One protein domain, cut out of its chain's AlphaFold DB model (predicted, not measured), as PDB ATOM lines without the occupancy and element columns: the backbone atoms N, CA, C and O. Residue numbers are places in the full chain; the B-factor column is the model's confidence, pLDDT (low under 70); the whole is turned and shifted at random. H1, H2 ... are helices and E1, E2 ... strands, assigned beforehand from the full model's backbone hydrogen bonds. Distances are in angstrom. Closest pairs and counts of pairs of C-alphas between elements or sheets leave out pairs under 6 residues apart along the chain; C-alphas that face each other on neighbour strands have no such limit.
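AT A GLANCE: This is residues 16 to 89 of the 242 residues of the protein "DUF4317 family protein" of Papillibacter sp (UniProt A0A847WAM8). The model is a long, thin arm of two strands, the hairpin E2 and E3, joined by two extended stretches to a small three-stranded sheet, E1, E4 and E7, far from the arm's tip. At the sheet's end of the domain are also a second, smaller hairpin, E5 and E6, and a short helix, H1, that only grazes the sheet. The printed part has 74 residues with seven named strands and one named helix, in the order E1 E2 E3 E4 E5 E6 E7 H1; the class is mixed, helices and strands. The larger sheet has the order E1 - E4 - E7, all antiparallel. The whole is extended, with a radius of gyration of the C-alphas of 18.7 A and spans of 54 by 29 by 18 A.

HOW THE PARTS SIT: E1, residues 16 to 19, is an edge strand and the antiparallel neighbour of the inner strand E4, residues 52 to 56, at 170 degrees; the C-alphas of Ala 18 and Gly 53 face each other at 4.3 A, and N 19 and O 52 are within hydrogen-bond range at 2.7 A. E7, residues 70 to 73, is the other edge strand, antiparallel to E4 at 173 degrees, with N 55 and O 70 at 2.8 A. Between E1 and E4 along the chain, residues 22 to 23 pair with residues 46 to 47, antiparallel. Between these two short stretches along the chain, E2, residues 27 to 32, and E3, residues 37 to 42, form a hairpin, antiparallel at 144 degrees, with N 41 and O 28 within hydrogen-bond range at 2.8 A. E2 is apart from E4 and E7, for instance. E4 runs on into E5, residues 58 to 60, across a break of 1 residue, at 65 degrees. E5 and E6, residues 63 to 65, form a hairpin at 133 degrees, with N 65 and O 58 at 2.8 A. The closest C-alphas of E5 and E7 are those of Ala 58 and Leu 70, 5.2 A apart. H1, residues 81 to 88, is on the sheet of E1, E4 and E7 but only grazes it, with its residues 83 to 87. In H1 every O i to N i+4 pair is within hydrogen-bond range.

IN THESE COORDINATES: E1 begins at C-alpha 16, (-33.456, 28.059, 51.843), and is 10.2 A long. E2 is 14.9 A and E3 15.4 A long, with C-alpha 37 at (-41.875, 52.576, 23.085). E4 is 14.1 A, E5 6.4 A, E6 6.3 A and E7 10.1 A long. H1 is 10.2 A long and ends at C-alpha 88, (-23.144, 19.342, 55.214).

THE WHOLE: The two C-alphas farthest apart are those of Glu 35 and His 67, at 54.1 A. The printed part has no cut, and no link between named elements is long. The mean pLDDT of the printed part is 84.8; residues 41 to 44 are under 70.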
ATOM      1  N   ILE A  16     -33.600  28.542  53.221       94.31
ATOM      2  CA  ILE A  16     -33.456  28.059  51.843       94.31
ATOM      3  C   ILE A  16     -32.214  28.694  51.224       94.31
ATOM      4  O   ILE A  16     -32.048  29.913  51.250       94.31
ATOM      5  N   CYS A  17     -31.373  27.858  50.627       94.00
ATOM      6  CA  CYS A  17     -30.280  28.253  49.753       94.00
ATOM      7  C   CYS A  17     -30.614  27.836  48.318       94.00
ATOM      8  O   CYS A  17     -31.024  26.699  48.087       94.00
ATOM      9  N   ALA A  18     -30.422  28.739  47.355       93.94
ATOM     10  CA  ALA A  18     -30.597  28.465  45.933       93.94
ATOM     11  C   ALA A  18     -29.402  29.016  45.147       93.94
ATOM     12  O   ALA A  18     -29.099  30.208  45.196       93.94
ATOM     13  N   VAL A  19     -28.737  28.136  44.406       92.50
ATOM     14  CA  VAL A  19     -27.669  28.456  43.464       92.50
ATOM     15  C   VAL A  19     -28.300  28.632  42.090       92.50
ATOM     16  O   VAL A  19     -28.715  27.669  41.440       92.50
ATOM     17  N   CYS A  20     -28.394  29.887  41.660       92.31
ATOM     18  CA  CYS A  20     -28.972  30.260  40.377       92.31
ATOM     19  C   CYS A  20     -27.858  30.686  39.408       92.31
ATOM     20  O   CYS A  20     -27.113  31.619  39.722       92.31
ATOM     21  N   PRO A  21     -27.734  30.056  38.227       90.81
ATOM     22  CA  PRO A  21     -26.738  30.437  37.242       90.81
ATOM     23  C   PRO A  21     -27.066  31.818  36.684       90.81
ATOM     24  O   PRO A  21     -28.219  32.128  36.373       90.81
ATOM     25  N   VAL A  22     -26.035  32.632  36.491       89.88
ATOM     26  CA  VAL A  22     -26.153  33.877  35.736       89.88
ATOM     27  C   VAL A  22     -25.938  33.546  34.264       89.88
ATOM     28  O   VAL A  22     -24.935  32.933  33.903       89.88
ATOM     29  N   ARG A  23     -26.901  33.907  33.418       84.12
ATOM     30  CA  ARG A  23     -26.855  33.668  31.973       84.12
ATOM     31  C   ARG A  23     -26.980  34.981  31.231       84.12
ATOM     32  O   ARG A  23     -27.677  35.885  31.688       84.12
ATOM     33  N   ASP A  24     -26.359  35.063  30.066       82.12
ATOM     34  CA  ASP A  24     -26.561  36.209  29.189       82.12
ATOM     35  C   ASP A  24     -28.027  36.250  28.750       82.12
ATOM     36  O   ASP A  24     -28.624  35.227  28.383       82.12
ATOM     37  N   GLY A  25     -28.633  37.434  28.832       70.94
ATOM     38  CA  GLY A  25     -29.995  37.623  28.367       70.94
ATOM     39  C   GLY A  25     -30.080  37.389  26.865       70.94
ATOM     40  O   GLY A  25     -29.216  37.817  26.098       70.94
ATOM     41  N   LYS A  26     -31.150  36.726  26.423       70.75
ATOM     42  CA  LYS A  26     -31.488  36.724  25.000       70.75
ATOM     43  C   LYS A  26     -31.942  38.130  24.617       70.75
ATOM     44  O   LYS A  26     -32.542  38.830  25.430       70.75
ATOM     45  N   GLN A  27     -31.644  38.547  23.388       74.44
ATOM     46  CA  GLN A  27     -32.213  39.784  22.864       74.44
ATOM     47  C   GLN A  27     -33.728  39.631  22.796       74.44
ATOM     48  O   GLN A  27     -34.241  38.793  22.055       74.44
ATOM     49  N   GLU A  28     -34.424  40.445  23.576       74.75
ATOM     50  CA  GLU A  28     -35.877  40.464  23.641       74.75
ATOM     51  C   GLU A  28     -36.379  41.894  23.440       74.75
ATOM     52  O   GLU A  28     -35.653  42.874  23.630       74.75
ATOM     53  N   LEU A  29     -37.626  42.024  22.996       82.50
ATOM     54  CA  LEU A  29     -38.266  43.319  22.822       82.50
ATOM     55  C   LEU A  29     -38.949  43.697  24.141       82.50
ATOM     56  O   LEU A  29     -39.935  43.074  24.529       82.50
ATOM     57  N   GLY A  30     -38.413  44.695  24.842       79.38
ATOM     58  CA  GLY A  30     -38.966  45.188  26.103       79.38
ATOM     59  C   GLY A  30     -39.847  46.414  25.882       79.38
ATOM     60  O   GLY A  30     -39.486  47.297  25.104       79.38
ATOM     61  N   TYR A  31     -40.988  46.489  26.570       84.88
ATOM     62  CA  TYR A  31     -41.816  47.698  26.599       84.88
ATOM     63  C   TYR A  31     -41.343  48.642  27.708       84.88
ATOM     64  O   TYR A  31     -41.341  48.266  28.883       84.88
ATOM     65  N   PHE A  32     -40.978  49.872  27.350       83.62
ATOM     66  CA  PHE A  32     -40.511  50.883  28.296       83.62
ATOM     67  C   PHE A  32     -41.645  51.855  28.617       83.62
ATOM     68  O   PHE A  32     -41.934  52.779  27.861       83.62
ATOM     69  N   SER A  33     -42.281  51.671  29.777       82.94
ATOM     70  CA  SER A  33     -43.471  52.440  30.174       82.94
ATOM     71  C   SER A  33     -43.240  53.947  30.328       82.94
ATOM     72  O   SER A  33     -44.200  54.707  30.303       82.94
ATOM     73  N   GLY A  34     -41.992  54.388  30.516       87.12
ATOM     74  CA  GLY A  34     -41.647  55.812  30.589       87.12
ATOM     75  C   GLY A  34     -41.667  56.515  29.230       87.12
ATOM     76  O   GLY A  34     -41.983  57.700  29.167       87.12
ATOM     77  N   GLU A  35     -41.369  55.783  28.156       86.69
ATOM     78  CA  GLU A  35     -41.255  56.319  26.793       86.69
ATOM     79  C   GLU A  35     -42.404  55.840  25.888       86.69
ATOM     80  O   GLU A  35     -42.605  56.380  24.809       86.69
ATOM     81  N   ASN A  36     -43.219  54.885  26.358       87.19
ATOM     82  CA  ASN A  36     -44.280  54.213  25.596       87.19
ATOM     83  C   ASN A  36     -43.788  53.579  24.282       87.19
ATOM     84  O   ASN A  36     -44.552  53.428  23.327       87.19
ATOM     85  N   GLU A  37     -42.523  53.170  24.249       88.75
ATOM     86  CA  GLU A  37     -41.875  52.576  23.085       88.75
ATOM     87  C   GLU A  37     -41.332  51.176  23.400       88.75
ATOM     88  O   GLU A  37     -41.122  50.786  24.555       88.75
ATOM     89  N   PHE A  38     -41.140  50.393  22.338       85.56
ATOM     90  CA  PHE A  38     -40.516  49.077  22.403       85.56
ATOM     91  C   PHE A  38     -39.049  49.191  22.017       85.56
ATOM     92  O   PHE A  38     -38.737  49.552  20.881       85.56
ATOM     93  N   HIS A  39     -38.149  48.830  22.927       80.81
ATOM     94  CA  HIS A  39     -36.717  48.815  22.648       80.81
ATOM     95  C   HIS A  39     -36.194  47.385  22.583       80.81
ATOM     96  O   HIS A  39     -36.662  46.493  23.296       80.81
ATOM     97  N   GLY A  40     -35.171  47.182  21.752       74.31
ATOM     98  CA  GLY A  40     -34.336  45.993  21.849       74.31
ATOM     99  C   GLY A  40     -33.613  46.016  23.190       74.31
ATOM    100  O   GLY A  40     -32.732  46.846  23.408       74.31
ATOM    101  N   TYR A  41     -34.004  45.125  24.092       65.69
ATOM    102  CA  TYR A  41     -33.382  44.961  25.390       65.69
ATOM    103  C   TYR A  41     -32.473  43.734  25.340       65.69
ATOM    104  O   TYR A  41     -32.921  42.599  25.182       65.69
ATOM    105  N   ALA A  42     -31.170  43.968  25.458       62.09
ATOM    106  CA  ALA A  42     -30.227  42.933  25.847       62.09
ATOM    107  C   ALA A  42     -30.015  43.077  27.353       62.09
ATOM    108  O   ALA A  42     -29.269  43.953  27.796       62.09
ATOM    109  N   ALA A  43     -30.690  42.245  28.144       61.94
ATOM    110  CA  ALA A  43     -30.318  42.092  29.542       61.94
ATOM    111  C   ALA A  43     -28.877  41.572  29.567       61.94
ATOM    112  O   ALA A  43     -28.615  40.484  29.053       61.94
ATOM    113  N   SER A  44     -27.936  42.350  30.105       69.12
ATOM    114  CA  SER A  44     -26.526  41.952  30.095       69.12
ATOM    115  C   SER A  44     -26.333  40.622  30.818       69.12
ATOM    116  O   SER A  44     -25.577  39.786  30.343       69.12
ATOM    117  N   GLN A  45     -27.060  40.403  31.917       74.25
ATOM    118  CA  GLN A  45     -27.032  39.180  32.709       74.25
ATOM    119  C   GLN A  45     -28.380  38.972  33.414       74.25
ATOM    120  O   GLN A  45     -28.874  39.868  34.098       74.25
ATOM    121  N   LEU A  46     -28.975  37.791  33.254       81.81
ATOM    122  CA  LEU A  46     -30.201  37.360  33.926       81.81
ATOM    123  C   LEU A  46     -29.901  36.202  34.875       81.81
ATOM    124  O   LEU A  46     -29.142  35.288  34.552       81.81
ATOM    125  N   VAL A  47     -30.542  36.223  36.042       86.25
ATOM    126  CA  VAL A  47     -30.514  35.101  36.984       86.25
ATOM    127  C   VAL A  47     -31.475  34.027  36.473       86.25
ATOM    128  O   VAL A  47     -32.670  34.277  36.315       86.25
ATOM    129  N   GLY A  48     -30.946  32.845  36.168       86.50
ATOM    130  CA  GLY A  48     -31.735  31.690  35.753       86.50
ATOM    131  C   GLY A  48     -32.471  31.023  36.916       86.50
ATOM    132  O   GLY A  48     -32.306  31.385  38.079       86.50
ATOM    133  N   SER A  49     -33.272  30.006  36.600       91.12
ATOM    134  CA  SER A  49     -33.869  29.133  37.617       91.12
ATOM    135  C   SER A  49     -32.786  28.415  38.437       91.12
ATOM    136  O   SER A  49     -31.736  28.108  37.864       91.12
ATOM    137  N   PRO A  50     -33.041  28.099  39.721       91.94
ATOM    138  CA  PRO A  50     -32.102  27.358  40.558       91.94
ATOM    139  C   PRO A  50     -31.639  26.065  39.884       91.94
ATOM    140  O   PRO A  50     -32.443  25.355  39.278       91.94
ATOM    141  N   GLU A  51     -30.351  25.758  39.991       92.50
ATOM    142  CA  GLU A  51     -29.791  24.483  39.521       92.50
ATOM    143  C   GLU A  51     -29.399  23.564  40.676       92.50
ATOM    144  O   GLU A  51     -29.444  22.345  40.526       92.50
ATOM    145  N   LEU A  52     -29.098  24.147  41.835       92.12
ATOM    146  CA  LEU A  52     -28.726  23.450  43.058       92.12
ATOM    147  C   LEU A  52     -29.233  24.255  44.256       92.12
ATOM    148  O   LEU A  52     -29.371  25.475  44.174       92.12
ATOM    149  N   GLY A  53     -29.525  23.609  45.372       93.56
ATOM    150  CA  GLY A  53     -29.960  24.307  46.573       93.56
ATOM    151  C   GLY A  53     -30.301  23.356  47.700       93.56
ATOM    152  O   GLY A  53     -30.300  22.141  47.519       93.56
ATOM    153  N   PHE A  54     -30.614  23.907  48.863       93.88
ATOM    154  CA  PHE A  54     -31.103  23.111  49.980       93.88
ATOM    155  C   PHE A  54     -32.093  23.883  50.844       93.88
ATOM    156  O   PHE A  54     -32.102  25.115  50.856       93.88
ATOM    157  N   MET A  55     -32.893  23.140  51.602       94.56
ATOM    158  CA  MET A  55     -33.750  23.653  52.663       94.56
ATOM    159  C   MET A  55     -33.429  22.944  53.979       94.56
ATOM    160  O   MET A  55     -33.302  21.720  54.011       94.56
ATOM    161  N   PHE A  56     -33.318  23.710  55.062       93.56
ATOM    162  CA  PHE A  56     -33.133  23.178  56.410       93.56
ATOM    163  C   PHE A  56     -33.998  23.936  57.431       93.56
ATOM    164  O   PHE A  56     -34.030  25.170  57.382       93.56
ATOM    165  N   PRO A  57     -34.640  23.251  58.395       93.25
ATOM    166  CA  PRO A  57     -34.812  21.793  58.481       93.25
ATOM    167  C   PRO A  57     -35.644  21.227  57.317       93.25
ATOM    168  O   PRO A  57     -36.323  21.981  56.619       93.25
ATOM    169  N   ALA A  58     -35.584  19.914  57.080       90.25
ATOM    170  CA  ALA A  58     -36.501  19.252  56.150       90.25
ATOM    171  C   ALA A  58     -37.947  19.320  56.677       90.25
ATOM    172  O   ALA A  58     -38.184  19.596  57.859       90.25
ATOM    173  N   PHE A  59     -38.923  19.101  55.798       87.00
ATOM    174  CA  PHE A  59     -40.341  19.170  56.144       87.00
ATOM    175  C   PHE A  59     -41.019  17.832  55.864       87.00
ATOM    176  O   PHE A  59     -41.381  17.549  54.723       87.00
ATOM    177  N   ASP A  60     -41.219  17.047  56.921       82.81
ATOM    178  CA  ASP A  60     -41.762  15.692  56.849       82.81
ATOM    179  C   ASP A  60     -42.978  15.585  57.778       82.81
ATOM    180  O   ASP A  60     -42.977  16.132  58.881       82.81
ATOM    181  N   ASN A  61     -44.040  14.893  57.352       78.81
ATOM    182  CA  ASN A  61     -45.240  14.650  58.171       78.81
ATOM    183  C   ASN A  61     -45.833  15.914  58.829       78.81
ATOM    184  O   ASN A  61     -46.264  15.891  59.980       78.81
ATOM    185  N   ARG A  62     -45.869  17.025  58.075       79.06
ATOM    186  CA  ARG A  62     -46.344  18.349  58.527       79.06
ATOM    187  C   ARG A  62     -45.540  18.947  59.694       79.06
ATOM    188  O   ARG A  62     -46.046  19.816  60.403       79.06
ATOM    189  N   MET A  63     -44.300  18.509  59.898       82.88
ATOM    190  CA  MET A  63     -43.431  18.968  60.980       82.88
ATOM    191  C   MET A  63     -42.015  19.276  60.482       82.88
ATOM    192  O   MET A  63     -41.564  18.779  59.452       82.88
ATOM    193  N   ALA A  64     -41.303  20.112  61.239       88.00
ATOM    194  CA  ALA A  64     -39.886  20.362  61.010       88.00
ATOM    195  C   ALA A  64     -39.061  19.136  61.418       88.00
ATOM    196  O   ALA A  64     -39.084  18.727  62.579       88.00
ATOM    197  N   ASN A  65     -38.287  18.595  60.484       88.25
ATOM    198  CA  ASN A  65     -37.321  17.541  60.740       88.25
ATOM    199  C   ASN A  65     -35.912  18.139  60.831       88.25
ATOM    200  O   ASN A  65     -35.241  18.365  59.826       88.25
ATOM    201  N   ILE A  66     -35.465  18.392  62.062       89.56
ATOM    202  CA  ILE A  66     -34.153  18.996  62.349       89.56
ATOM    203  C   ILE A  66     -32.965  18.065  62.087       89.56
ATOM    204  O   ILE A  66     -31.824  18.515  62.154       89.56
ATOM    205  N   HIS A  67     -33.217  16.785  61.817       87.31
ATOM    206  CA  HIS A  67     -32.173  15.801  61.539       87.31
ATOM    207  C   HIS A  67     -31.830  15.714  60.053       87.31
ATOM    208  O   HIS A  67     -30.749  15.241  59.718       87.31
ATOM    209  N   ASN A  68     -32.711  16.203  59.178       86.38
ATOM    210  CA  ASN A  68     -32.558  16.096  57.733       86.38
ATOM    211  C   ASN A  68     -32.528  17.480  57.071       86.38
ATOM    212  O   ASN A  68     -33.137  18.440  57.544       86.38
ATOM    213  N   ALA A  69     -31.848  17.561  55.929       89.81
ATOM    214  CA  ALA A  69     -31.918  18.685  55.004       89.81
ATOM    215  C   ALA A  69     -32.481  18.192  53.667       89.81
ATOM    216  O   ALA A  69     -32.146  17.098  53.214       89.81
ATOM    217  N   LEU A  70     -33.324  18.998  53.026       89.69
ATOM    218  CA  LEU A  70     -33.835  18.690  51.694       89.69
ATOM    219  C   LEU A  70     -32.884  19.280  50.652       89.69
ATOM    220  O   LEU A  70     -32.771  20.500  50.553       89.69
ATOM    221  N   LEU A  71     -32.220  18.426  49.876       89.44
ATOM    222  CA  LEU A  71     -31.353  18.833  48.771       89.44
ATOM    223  C   LEU A  71     -32.154  18.912  47.465       89.44
ATOM    224  O   LEU A  71     -32.906  18.001  47.127       89.44
ATOM    225  N   TYR A  72     -31.951  19.984  46.705       90.19
ATOM    226  CA  TYR A  72     -32.462  20.137  45.348       90.19
ATOM    227  C   TYR A  72     -31.301  20.113  44.360       90.19
ATOM    228  O   TYR A  72     -30.406  20.949  44.454       90.19
ATOM    229  N   SER A  73     -31.360  19.221  43.371       89.12
ATOM    230  CA  SER A  73     -30.560  19.314  42.150       89.12
ATOM    231  C   SER A  73     -31.489  19.270  40.946       89.12
ATOM    232  O   SER A  73     -32.390  18.433  40.863       89.12
ATOM    233  N   LYS A  74     -31.262  20.165  39.986       88.88
ATOM    234  CA  LYS A  74     -31.987  20.173  38.712       88.88
ATOM    235  C   LYS A  74     -31.705  18.921  37.880       88.88
ATOM    236  O   LYS A  74     -32.558  18.521  37.089       88.88
ATOM    237  N   ASN A  75     -30.522  18.326  38.028       85.44
ATOM    238  CA  ASN A  75     -30.139  17.098  37.345       85.44
ATOM    239  C   ASN A  75     -29.862  16.003  38.378       85.44
ATOM    240  O   ASN A  75     -28.838  16.029  39.053       85.44
ATOM    241  N   ALA A  76     -30.752  15.016  38.468       74.75
ATOM    242  CA  ALA A  76     -30.625  13.915  39.423       74.75
ATOM    243  C   ALA A  76     -29.366  13.047  39.212       74.75
ATOM    244  O   ALA A  76     -28.930  12.388  40.148       74.75
ATOM    245  N   ALA A  77     -28.763  13.074  38.016       73.50
ATOM    246  CA  ALA A  77     -27.486  12.411  37.734       73.50
ATOM    247  C   ALA A  77     -26.262  13.235  38.186       73.50
ATOM    248  O   ALA A  77     -25.131  12.764  38.134       73.50
ATOM    249  N   GLN A  78     -26.460  14.492  38.592       78.56
ATOM    250  CA  GLN A  78     -25.413  15.413  39.037       78.56
ATOM    251  C   GLN A  78     -25.836  16.036  40.368       78.56
ATOM    252  O   GLN A  78     -26.334  17.159  40.435       78.56
ATOM    253  N   ILE A  79     -25.663  15.282  41.450       78.56
ATOM    254  CA  ILE A  79     -26.035  15.717  42.804       78.56
ATOM    255  C   ILE A  79     -24.966  16.589  43.485       78.56
ATOM    256  O   ILE A  79     -25.174  17.020  44.615       78.56
ATOM    257  N   HIS A  80     -23.866  16.898  42.784       85.31
ATOM    258  CA  HIS A  80     -22.798  17.800  43.230       85.31
ATOM    259  C   HIS A  80     -22.223  17.417  44.603       85.31
ATOM    260  O   HIS A  80     -22.432  18.113  45.599       85.31
ATOM    261  N   HIS A  81     -21.479  16.306  44.659       84.56
ATOM    262  CA  HIS A  81     -20.861  15.805  45.896       84.56
ATOM    263  C   HIS A  81     -20.009  16.870  46.595       84.56
ATOM    264  O   HIS A  81     -20.024  16.966  47.817       84.56
ATOM    265  N   GLU A  82     -19.334  17.722  45.822       87.44
ATOM    266  CA  GLU A  82     -18.542  18.845  46.317       87.44
ATOM    267  C   GLU A  82     -19.370  19.859  47.117       87.44
ATOM    268  O   GLU A  82     -18.880  20.437  48.084       87.44
ATOM    269  N   PHE A  83     -20.633  20.067  46.743       89.19
ATOM    270  CA  PHE A  83     -21.537  20.957  47.460       89.19
ATOM    271  C   PHE A  83     -22.048  20.307  48.741       89.19
ATOM    272  O   PHE A  83     -22.110  20.964  49.780       89.19
ATOM    273  N   ILE A  84     -22.389  19.016  48.675       89.00
ATOM    274  CA  ILE A  84     -22.871  18.265  49.836       89.00
ATOM    275  C   ILE A  84     -21.782  18.209  50.911       89.00
ATOM    276  O   ILE A  84     -22.046  18.551  52.063       89.00
ATOM    277  N   ASP A  85     -20.551  17.873  50.532       88.50
ATOM    278  CA  ASP A  85     -19.414  17.832  51.451       88.50
ATOM    279  C   ASP A  85     -19.084  19.221  52.022       88.50
ATOM    280  O   ASP A  85     -18.898  19.368  53.227       88.50
ATOM    281  N   ALA A  86     -19.087  20.275  51.199       89.50
ATOM    282  CA  ALA A  86     -18.752  21.624  51.663       89.50
ATOM    283  C   ALA A  86     -19.791  22.231  52.622       89.50
ATOM    284  O   ALA A  86     -19.426  23.035  53.480       89.50
ATOM    285  N   VAL A  87     -21.077  21.903  52.453       89.00
ATOM    286  CA  VAL A  87     -22.175  22.484  53.244       89.00
ATOM    287  C   VAL A  87     -22.549  21.603  54.432       89.00
ATOM    288  O   VAL A  87     -22.776  22.118  55.527       89.00
ATOM    289  N   PHE A  88     -22.638  20.290  54.222       87.81
ATOM    290  CA  PHE A  88     -23.144  19.342  55.214       87.81
ATOM    291  C   PHE A  88     -22.047  18.478  55.841       87.81
ATOM    292  O   PHE A  88     -22.321  17.834  56.851       87.81
ATOM    293  N   HIS A  89     -20.829  18.468  55.280       87.19
ATOM    294  CA  HIS A  89     -19.704  17.642  55.747       87.19
ATOM    295  C   HIS A  89     -20.093  16.174  55.950       87.19
ATOM    296  O   HIS A  89     -19.715  15.533  56.932       87.19
TER     297      HIS A  89